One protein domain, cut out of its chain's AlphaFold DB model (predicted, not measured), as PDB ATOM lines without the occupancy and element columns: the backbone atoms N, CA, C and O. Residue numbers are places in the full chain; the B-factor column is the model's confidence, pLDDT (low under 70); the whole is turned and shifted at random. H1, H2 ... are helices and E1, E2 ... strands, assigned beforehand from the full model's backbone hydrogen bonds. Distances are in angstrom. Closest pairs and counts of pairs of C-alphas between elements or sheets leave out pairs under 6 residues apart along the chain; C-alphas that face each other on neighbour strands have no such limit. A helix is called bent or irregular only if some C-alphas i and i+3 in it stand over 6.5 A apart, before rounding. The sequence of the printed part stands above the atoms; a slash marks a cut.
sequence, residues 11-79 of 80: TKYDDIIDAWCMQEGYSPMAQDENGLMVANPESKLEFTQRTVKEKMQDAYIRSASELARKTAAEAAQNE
ATOM      1  N   THR A  11     108.749 128.985 177.940       65.56
ATOM      2  CA  THR A  11     107.563 129.519 178.630       65.56
ATOM      3  C   THR A  11     107.711 130.951 179.146       65.56
ATOM      4  O   THR A  11     106.721 131.528 179.580       65.56
ATOM      5  N   LYS A  12     108.929 131.499 179.187       73.25
ATOM      6  CA  LYS A  12     109.220 132.853 179.694       73.25
ATOM      7  C   LYS A  12     109.951 133.724 178.682       73.25
ATOM      8  O   LYS A  12     110.423 134.797 179.042       73.25
ATOM      9  N   TYR A  13     110.076 133.249 177.446       74.25
ATOM     10  CA  TYR A  13     110.808 133.947 176.400       74.25
ATOM     11  C   TYR A  13     110.296 135.381 176.230       74.25
ATOM     12  O   TYR A  13     111.054 136.332 176.413       74.25
ATOM     13  N   ASP A  14     108.993 135.530 175.999       80.62
ATOM     14  CA  ASP A  14     108.362 136.833 175.783       80.62
ATOM     15  C   ASP A  14     108.438 137.728 177.028       80.62
ATOM     16  O   ASP A  14     108.789 138.899 176.914       80.62
ATOM     17  N   ASP A  15     108.222 137.171 178.227       83.75
ATOM     18  CA  ASP A  15     108.320 137.912 179.495       83.75
ATOM     19  C   ASP A  15     109.723 138.504 179.720       83.75
ATOM     20  O   ASP A  15     109.872 139.609 180.243       83.75
ATOM     21  N   ILE A  16     110.769 137.761 179.345       82.94
ATOM     22  CA  ILE A  16     112.163 138.188 179.500       82.94
ATOM     23  C   ILE A  16     112.502 139.281 178.487       82.94
ATOM     24  O   ILE A  16     113.129 140.275 178.858       82.94
ATOM     25  N   ILE A  17     112.078 139.116 177.231       86.50
ATOM     26  CA  ILE A  17     112.255 140.137 176.192       86.50
ATOM     27  C   ILE A  17     111.513 141.420 176.582       86.50
ATOM     28  O   ILE A  17     112.076 142.507 176.484       86.50
ATOM     29  N   ASP A  18     110.293 141.308 177.103       87.38
ATOM     30  CA  ASP A  18     109.506 142.455 177.546       87.38
ATOM     31  C   ASP A  18     110.150 143.177 178.731       87.38
ATOM     32  O   ASP A  18     110.306 144.401 178.692       87.38
ATOM     33  N   ALA A  19     110.596 142.436 179.750       87.25
ATOM     34  CA  ALA A  19     111.311 143.010 180.887       87.25
ATOM     35  C   ALA A  19     112.606 143.720 180.453       87.25
ATOM     36  O   ALA A  19     112.897 144.822 180.926       87.25
ATOM     37  N   TRP A  20     113.360 143.128 179.521       88.69
ATOM     38  CA  TRP A  20     114.578 143.724 178.971       88.69
ATOM     39  C   TRP A  20     114.289 145.006 178.187       88.69
ATOM     40  O   TRP A  20     114.901 146.043 178.439       88.69
ATOM     41  N   CYS A  21     113.318 144.964 177.274       90.31
ATOM     42  CA  CYS A  21     112.884 146.118 176.493       90.31
ATOM     43  C   CYS A  21     112.431 147.280 177.387       90.31
ATOM     44  O   CYS A  21     112.768 148.427 177.101       90.31
ATOM     45  N   MET A  22     111.717 147.000 178.484       89.50
ATOM     46  CA  MET A  22     111.335 148.024 179.461       89.50
ATOM     47  C   MET A  22     112.546 148.645 180.164       89.50
ATOM     48  O   MET A  22     112.578 149.857 180.360       89.50
ATOM     49  N   GLN A  23     113.537 147.834 180.539       90.25
ATOM     50  CA  GLN A  23     114.737 148.310 181.228       90.25
ATOM     51  C   GLN A  23     115.627 149.169 180.320       90.25
ATOM     52  O   GLN A  23     116.123 150.210 180.743       90.25
ATOM     53  N   GLU A  24     115.841 148.730 179.081       89.00
ATOM     54  CA  GLU A  24     116.763 149.370 178.137       89.00
ATOM     55  C   GLU A  24     116.104 150.495 177.317       89.00
ATOM     56  O   GLU A  24     116.761 151.135 176.499       89.00
ATOM     57  N   GLY A  25     114.816 150.771 177.554       89.94
ATOM     58  CA  GLY A  25     114.120 151.926 176.986       89.94
ATOM     59  C   GLY A  25     113.630 151.729 175.553       89.94
ATOM     60  O   GLY A  25     113.566 152.691 174.787       89.94
ATOM     61  N   TYR A  26     113.270 150.501 175.175       90.81
ATOM     62  CA  TYR A  26     112.619 150.249 173.893       90.81
ATOM     63  C   TYR A  26     111.320 151.058 173.786       90.81
ATOM     64  O   TYR A  26     110.427 150.944 174.629       90.81
ATOM     65  N   SER A  27     111.193 151.835 172.710       90.38
ATOM     66  CA  SER A  27     109.959 152.542 172.381       90.38
ATOM     67  C   SER A  27     109.229 151.822 171.247       90.38
ATOM     68  O   SER A  27     109.834 151.589 170.199       90.38
ATOM     69  N   PRO A  28     107.926 151.514 171.393       88.81
ATOM     70  CA  PRO A  28     107.124 150.947 170.308       88.81
ATOM     71  C   PRO A  28     106.863 151.955 169.179       88.81
ATOM     72  O   PRO A  28     106.415 151.568 168.103       88.81
ATOM     73  N   MET A  29     107.144 153.240 169.416       92.12
ATOM     74  CA  MET A  29     107.045 154.305 168.426       92.12
ATOM     75  C   MET A  29     108.418 154.943 168.217       92.12
ATOM     76  O   MET A  29     109.075 155.324 169.188       92.12
ATOM     77  N   ALA A  30     108.834 155.084 166.967       89.19
ATOM     78  CA  ALA A  30     110.056 155.773 166.582       89.19
ATOM     79  C   ALA A  30     109.714 156.978 165.703       89.19
ATOM     80  O   ALA A  30     108.675 157.007 165.042       89.19
ATOM     81  N   GLN A  31     110.580 157.983 165.715       90.44
ATOM     82  CA  GLN A  31     110.450 159.114 164.811       90.44
ATOM     83  C   GLN A  31     111.017 158.722 163.440       90.44
ATOM     84  O   GLN A  31     112.128 158.198 163.371       90.44
ATOM     85  N   ASP A  32     110.254 158.937 162.369       86.69
ATOM     86  CA  ASP A  32     110.730 158.726 161.001       86.69
ATOM     87  C   ASP A  32     111.651 159.870 160.533       86.69
ATOM     88  O   ASP A  32     111.837 160.878 161.222       86.69
ATOM     89  N   GLU A  33     112.216 159.738 159.330       86.19
ATOM     90  CA  GLU A  33     113.085 160.758 158.717       86.19
ATOM     91  C   GLU A  33     112.383 162.115 158.499       86.19
ATOM     92  O   GLU A  33     113.047 163.135 158.314       86.19
ATOM     93  N   ASN A  34     111.048 162.147 158.554       88.56
ATOM     94  CA  ASN A  34     110.218 163.338 158.383       88.56
ATOM     95  C   ASN A  34     109.733 163.924 159.721       88.56
ATOM     96  O   ASN A  34     108.978 164.898 159.732       88.56
ATOM     97  N   GLY A  35     110.147 163.351 160.854       87.12
ATOM     98  CA  GLY A  35     109.760 163.815 162.181       87.12
ATOM     99  C   GLY A  35     108.419 163.275 162.694       87.12
ATOM    100  O   GLY A  35     107.994 163.680 163.780       87.12
ATOM    101  N   LEU A  36     107.750 162.382 161.961       91.19
ATOM    102  CA  LEU A  36     106.478 161.774 162.346       91.19
ATOM    103  C   LEU A  36     106.695 160.564 163.258       91.19
ATOM    104  O   LEU A  36     107.622 159.782 163.073       91.19
ATOM    105  N   MET A  37     105.801 160.383 164.230       92.38
ATOM    106  CA  MET A  37     105.806 159.197 165.087       92.38
ATOM    107  C   MET A  37     105.176 158.023 164.336       92.38
ATOM    108  O   MET A  37     103.967 158.005 164.104       92.38
ATOM    109  N   VAL A  38     105.996 157.037 163.986       91.81
ATOM    110  CA  VAL A  38     105.592 155.793 163.324       91.81
ATOM    111  C   VAL A  38     105.855 154.600 164.240       91.81
ATOM    112  O   VAL A  38     106.578 154.713 165.231       91.81
ATOM    113  N   ALA A  39     105.259 153.446 163.931       91.75
ATOM    114  CA  ALA A  39     105.602 152.207 164.624       91.75
ATOM    115  C   ALA A  39     107.104 151.934 164.469       91.75
ATOM    116  O   ALA A  39     107.649 152.105 163.376       91.75
ATOM    117  N   ASN A  40     107.763 151.539 165.558       90.06
ATOM    118  CA  ASN A  40     109.188 151.247 165.519       90.06
ATOM    119  C   ASN A  40     109.444 150.103 164.517       90.06
ATOM    120  O   ASN A  40     108.859 149.028 164.679       90.06
ATOM    121  N   PRO A  41     110.272 150.321 163.478       88.50
ATOM    122  CA  PRO A  41     110.577 149.284 162.499       88.50
ATOM    123  C   PRO A  41     111.413 148.141 163.092       88.50
ATOM    124  O   PRO A  41     111.410 147.049 162.534       88.50
ATOM    125  N   GLU A  42     112.116 148.379 164.204       89.75
ATOM    126  CA  GLU A  42     112.867 147.361 164.942       89.75
ATOM    127  C   GLU A  42     111.930 146.618 165.905       89.75
ATOM    128  O   GLU A  42     111.285 147.219 166.776       89.75
ATOM    129  N   SER A  43     111.861 145.291 165.780       90.38
ATOM    130  CA  SER A  43     111.118 144.462 166.731       90.38
ATOM    131  C   SER A  43     111.813 144.415 168.099       90.38
ATOM    132  O   SER A  43     113.029 144.574 168.213       90.38
ATOM    133  N   LYS A  44     111.052 144.125 169.163       88.81
ATOM    134  CA  LYS A  44     111.599 143.927 170.521       88.81
ATOM    135  C   LYS A  44     112.738 142.904 170.556       88.81
ATOM    136  O   LYS A  44     113.716 143.079 171.284       88.81
ATOM    137  N   LEU A  45     112.613 141.844 169.757       86.81
ATOM    138  CA  LEU A  45     113.622 140.799 169.669       86.81
ATOM    139  C   LEU A  45     114.911 141.313 169.022       86.81
ATOM    140  O   LEU A  45     115.988 141.116 169.580       86.81
ATOM    141  N   GLU A  46     114.809 141.998 167.883       87.44
ATOM    142  CA  GLU A  46     115.968 142.574 167.188       87.44
ATOM    143  C   GLU A  46     116.682 143.610 168.063       87.44
ATOM    144  O   GLU A  46     117.902 143.535 168.234       87.44
ATOM    145  N   PHE A  47     115.917 144.488 168.719       90.25
ATOM    146  CA  PHE A  47     116.438 145.451 169.688       90.25
ATOM    147  C   PHE A  47     117.193 144.753 170.827       90.25
ATOM    148  O   PHE A  47     118.312 145.134 171.181       90.25
ATOM    149  N   THR A  48     116.603 143.700 171.397       86.94
ATOM    150  CA  THR A  48     117.215 142.940 172.494       86.94
ATOM    151  C   THR A  48     118.503 142.259 172.044       86.94
ATOM    152  O   THR A  48     119.532 142.381 172.702       86.94
ATOM    153  N   GLN A  49     118.501 141.595 170.887       85.81
ATOM    154  CA  GLN A  49     119.693 140.935 170.351       85.81
ATOM    155  C   GLN A  49     120.827 141.927 170.074       85.81
ATOM    156  O   GLN A  49     121.981 141.661 170.423       85.81
ATOM    157  N   ARG A  50     120.508 143.081 169.475       89.25
ATOM    158  CA  ARG A  50     121.483 144.138 169.194       89.25
ATOM    159  C   ARG A  50     122.085 144.696 170.483       89.25
ATOM    160  O   ARG A  50     123.306 144.707 170.622       89.25
ATOM    161  N   THR A  51     121.248 145.085 171.443       87.19
ATOM    162  CA  THR A  51     121.703 145.673 172.717       87.19
ATOM    163  C   THR A  51     122.488 144.682 173.578       87.19
ATOM    164  O   THR A  51     123.515 145.044 174.152       87.19
ATOM    165  N   VAL A  52     122.078 143.411 173.632       85.69
ATOM    166  CA  VAL A  52     122.845 142.357 174.315       85.69
ATOM    167  C   VAL A  52     124.218 142.185 173.666       85.69
ATOM    168  O   VAL A  52     125.222 142.091 174.372       85.69
ATOM    169  N   LYS A  53     124.291 142.185 172.331       83.56
ATOM    170  CA  LYS A  53     125.562 142.079 171.607       83.56
ATOM    171  C   LYS A  53     126.486 143.262 171.896       83.56
ATOM    172  O   LYS A  53     127.660 143.031 172.169       83.56
ATOM    173  N   GLU A  54     125.972 144.491 171.868       84.94
ATOM    174  CA  GLU A  54     126.728 145.708 172.202       84.94
ATOM    175  C   GLU A  54     127.285 145.632 173.633       84.94
ATOM    176  O   GLU A  54     128.494 145.731 173.834       84.94
ATOM    177  N   LYS A  55     126.441 145.312 174.626       83.19
ATOM    178  CA  LYS A  55     126.879 145.173 176.027       83.19
ATOM    179  C   LYS A  55     127.912 144.061 176.223       83.19
ATOM    180  O   LYS A  55     128.841 144.222 177.010       83.19
ATOM    181  N   MET A  56     127.769 142.933 175.524       77.81
ATOM    182  CA  MET A  56     128.748 141.841 175.567       77.81
ATOM    183  C   MET A  56     130.088 142.256 174.958       77.81
ATOM    184  O   MET A  56     131.139 141.903 175.493       77.81
ATOM    185  N   GLN A  57     130.069 143.021 173.863       79.19
ATOM    186  CA  GLN A  57     131.282 143.574 173.263       79.19
ATOM    187  C   GLN A  57     131.968 144.562 174.207       79.19
ATOM    188  O   GLN A  57     133.169 144.432 174.438       79.19
ATOM    189  N   ASP A  58     131.217 145.472 174.823       80.94
ATOM    190  CA  ASP A  58     131.754 146.426 175.796       80.94
ATOM    191  C   ASP A  58     132.345 145.720 177.020       80.94
ATOM    192  O   ASP A  58     133.455 146.035 177.457       80.94
ATOM    193  N   ALA A  59     131.641 144.718 177.555       78.56
ATOM    194  CA  ALA A  59     132.125 143.904 178.667       78.56
ATOM    195  C   ALA A  59     133.409 143.149 178.298       78.56
ATOM    196  O   ALA A  59     134.351 143.102 179.093       78.56
ATOM    197  N   TYR A  60     133.480 142.602 177.082       77.25
ATOM    198  CA  TYR A  60     134.677 141.938 176.576       77.25
ATOM    199  C   TYR A  60     135.856 142.909 176.443       77.25
ATOM    200  O   TYR A  60     136.944 142.629 176.947       77.25
ATOM    201  N   ILE A  61     135.644 144.074 175.822       75.62
ATOM    202  CA  ILE A  61     136.668 145.119 175.668       75.62
ATOM    203  C   ILE A  61     137.164 145.580 177.042       75.62
ATOM    204  O   ILE A  61     138.372 145.712 177.259       75.62
ATOM    205  N   ARG A  62     136.254 145.778 177.997       74.62
ATOM    206  CA  ARG A  62     136.599 146.130 179.374       74.62
ATOM    207  C   ARG A  62     137.430 145.041 180.050       74.62
ATOM    208  O   ARG A  62     138.474 145.355 180.612       74.62
ATOM    209  N   SER A  63     137.022 143.777 179.947       75.19
ATOM    210  CA  SER A  63     137.772 142.644 180.507       75.19
ATOM    211  C   SER A  63     139.180 142.544 179.915       75.19
ATOM    212  O   SER A  63     140.144 142.331 180.648       75.19
ATOM    213  N   ALA A  64     139.323 142.720 178.600       69.19
ATOM    214  CA  ALA A  64     140.623 142.717 177.934       69.19
ATOM    215  C   ALA A  64     141.501 143.895 178.394       69.19
ATOM    216  O   ALA A  64     142.694 143.724 178.641       69.19
ATOM    217  N   SER A  65     140.903 145.075 178.581       62.88
ATOM    218  CA  SER A  65     141.590 146.269 179.088       62.88
ATOM    219  C   SER A  65     142.065 146.097 180.535       62.88
ATOM    220  O   SER A  65     143.170 146.510 180.888       62.88
ATOM    221  N   GLU A  66     141.248 145.473 181.386       78.69
ATOM    222  CA  GLU A  66     141.595 145.170 182.777       78.69
ATOM    223  C   GLU A  66     142.711 144.121 182.870       78.69
ATOM    224  O   GLU A  66     143.629 144.278 183.678       78.69
ATOM    225  N   LEU A  67     142.681 143.095 182.014       75.44
ATOM    226  CA  LEU A  67     143.759 142.113 181.907       75.44
ATOM    227  C   LEU A  67     145.068 142.776 181.460       75.44
ATOM    228  O   LEU A  67     146.088 142.602 182.119       75.44
ATOM    229  N   ALA A  68     145.027 143.605 180.413       65.62
ATOM    230  CA  ALA A  68     146.196 144.343 179.939       65.62
ATOM    231  C   ALA A  68     146.788 145.253 181.029       65.62
ATOM    232  O   ALA A  68     148.007 145.305 181.195       65.62
ATOM    233  N   ARG A  69     145.941 145.926 181.823       72.38
ATOM    234  CA  ARG A  69     146.393 146.713 182.983       72.38
ATOM    235  C   ARG A  69     147.108 145.860 184.027       72.38
ATOM    236  O   ARG A  69     148.142 146.290 184.530       72.38
ATOM    237  N   LYS A  70     146.572 144.684 184.367       77.12
ATOM    238  CA  LYS A  70     147.200 143.778 185.343       77.12
ATOM    239  C   LYS A  70     148.540 143.255 184.837       77.12
ATOM    240  O   LYS A  70     149.525 143.374 185.551       77.12
ATOM    241  N   THR A  71     148.605 142.796 183.588       71.38
ATOM    242  CA  THR A  71     149.858 142.322 182.987       71.38
ATOM    243  C   THR A  71     150.911 143.430 182.900       71.38
ATOM    244  O   THR A  71     152.078 143.173 183.164       71.38
ATOM    245  N   ALA A  72     150.522 144.674 182.595       65.69
ATOM    246  CA  ALA A  72     151.449 145.808 182.611       65.69
ATOM    247  C   ALA A  72     151.964 146.130 184.028       65.69
ATOM    248  O   ALA A  72     153.143 146.432 184.196       65.69
ATOM    249  N   ALA A  73     151.106 146.041 185.049       71.00
ATOM    250  CA  ALA A  73     151.509 146.228 186.444       71.00
ATOM    251  C   ALA A  73     152.446 145.107 186.938       71.00
ATOM    252  O   ALA A  73     153.403 145.384 187.655       71.00
ATOM    253  N   GLU A  74     152.196 143.862 186.527       69.69
ATOM    254  CA  GLU A  74     153.048 142.704 186.826       69.69
ATOM    255  C   GLU A  74     154.398 142.779 186.095       69.69
ATOM    256  O   GLU A  74     155.437 142.515 186.696       69.69
ATOM    257  N   ALA A  75     154.412 143.201 184.826       61.06
ATOM    258  CA  ALA A  75     155.646 143.414 184.070       61.06
ATOM    259  C   ALA A  75     156.519 144.508 184.709       61.06
ATOM    260  O   ALA A  75     157.714 144.301 184.888       61.06
ATOM    261  N   ALA A  76     155.917 145.620 185.143       59.19
ATOM    262  CA  ALA A  76     156.631 146.699 185.827       59.19
ATOM    263  C   ALA A  76     157.187 146.296 187.211       59.19
ATOM    264  O   ALA A  76     158.168 146.880 187.664       59.19
ATOM    265  N   GLN A  77     156.587 145.311 187.892       59.66
ATOM    266  CA  GLN A  77     157.122 144.764 189.150       59.66
ATOM    267  C   GLN A  77     158.300 143.802 188.947       59.66
ATOM    268  O   GLN A  77     159.116 143.673 189.853       59.66
ATOM    269  N   ASN A  78     158.401 143.151 187.787       53.94
ATOM    270  CA  ASN A  78     159.485 142.217 187.462       53.94
ATOM    271  C   ASN A  78     160.719 142.886 186.820       53.94
ATOM    272  O   ASN A  78     161.692 142.194 186.532       53.94
ATOM    273  N   GLU A  79     160.692 144.202 186.582       48.44
ATOM    274  CA  GLU A  79     161.830 144.982 186.060       48.44
ATOM    275  C   GLU A  79     162.658 145.693 187.162       48.44
ATOM    276  O   GLU A  79     163.536 146.494 186.836       48.44
TER     277      GLU A  79
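What this domain is: This is residues 11 to 79 of the 80 residues of an uncharacterized protein of Acinetobacter sp. (UniProt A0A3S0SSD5). The model is roughly a T: the long helix H2 is the stem, its residues 53 to 77 sticking out as an arm, and at its first end H1 and the small hairpin E1-E2 make the crossbar. The 69 printed residues run H1, E1, E2, H2, mostly helix with one antiparallel sheet, E1 - E2. The whole is extended and flat, radius of gyration of the C-alphas 19.6 A, spanning 62 by 38 by 15 A.

Where its parts are: H1, residues 11 to 24, begins at C-alpha (107.563, 129.519, 178.630), measures 21.9 A and is irregular, C-alphas 11 and 14 being 7.9 A apart. E1 is residues 29 to 31, E2 37 to 39. H2, residues 44 to 77, measures 49.2 A and ends at C-alpha (157.122, 144.764, 189.150).

How they stand to each other: Residues 17 to 21 of H1 touch residues 44 to 48 of H2, closest C-alphas Cys 21 and Lys 44, 6.5 A. They run the same way at a steep tilt of 68 degrees, only just short of about perpendicular. In the hairpin, N 30 and O 38 are 2.9 A apart, within hydrogen-bond range. H1 and E2 are apart, as are E1 and H2. Every O i to N i+4 pair is within range in H2, 9 of 10 in H1.

The domain as a whole: C-alphas 36 and 79, the farthest apart, are 62.5 A apart. The printed part has no cut, and its three links are tight. Residues 74 to 79 are among those under pLDDT 70.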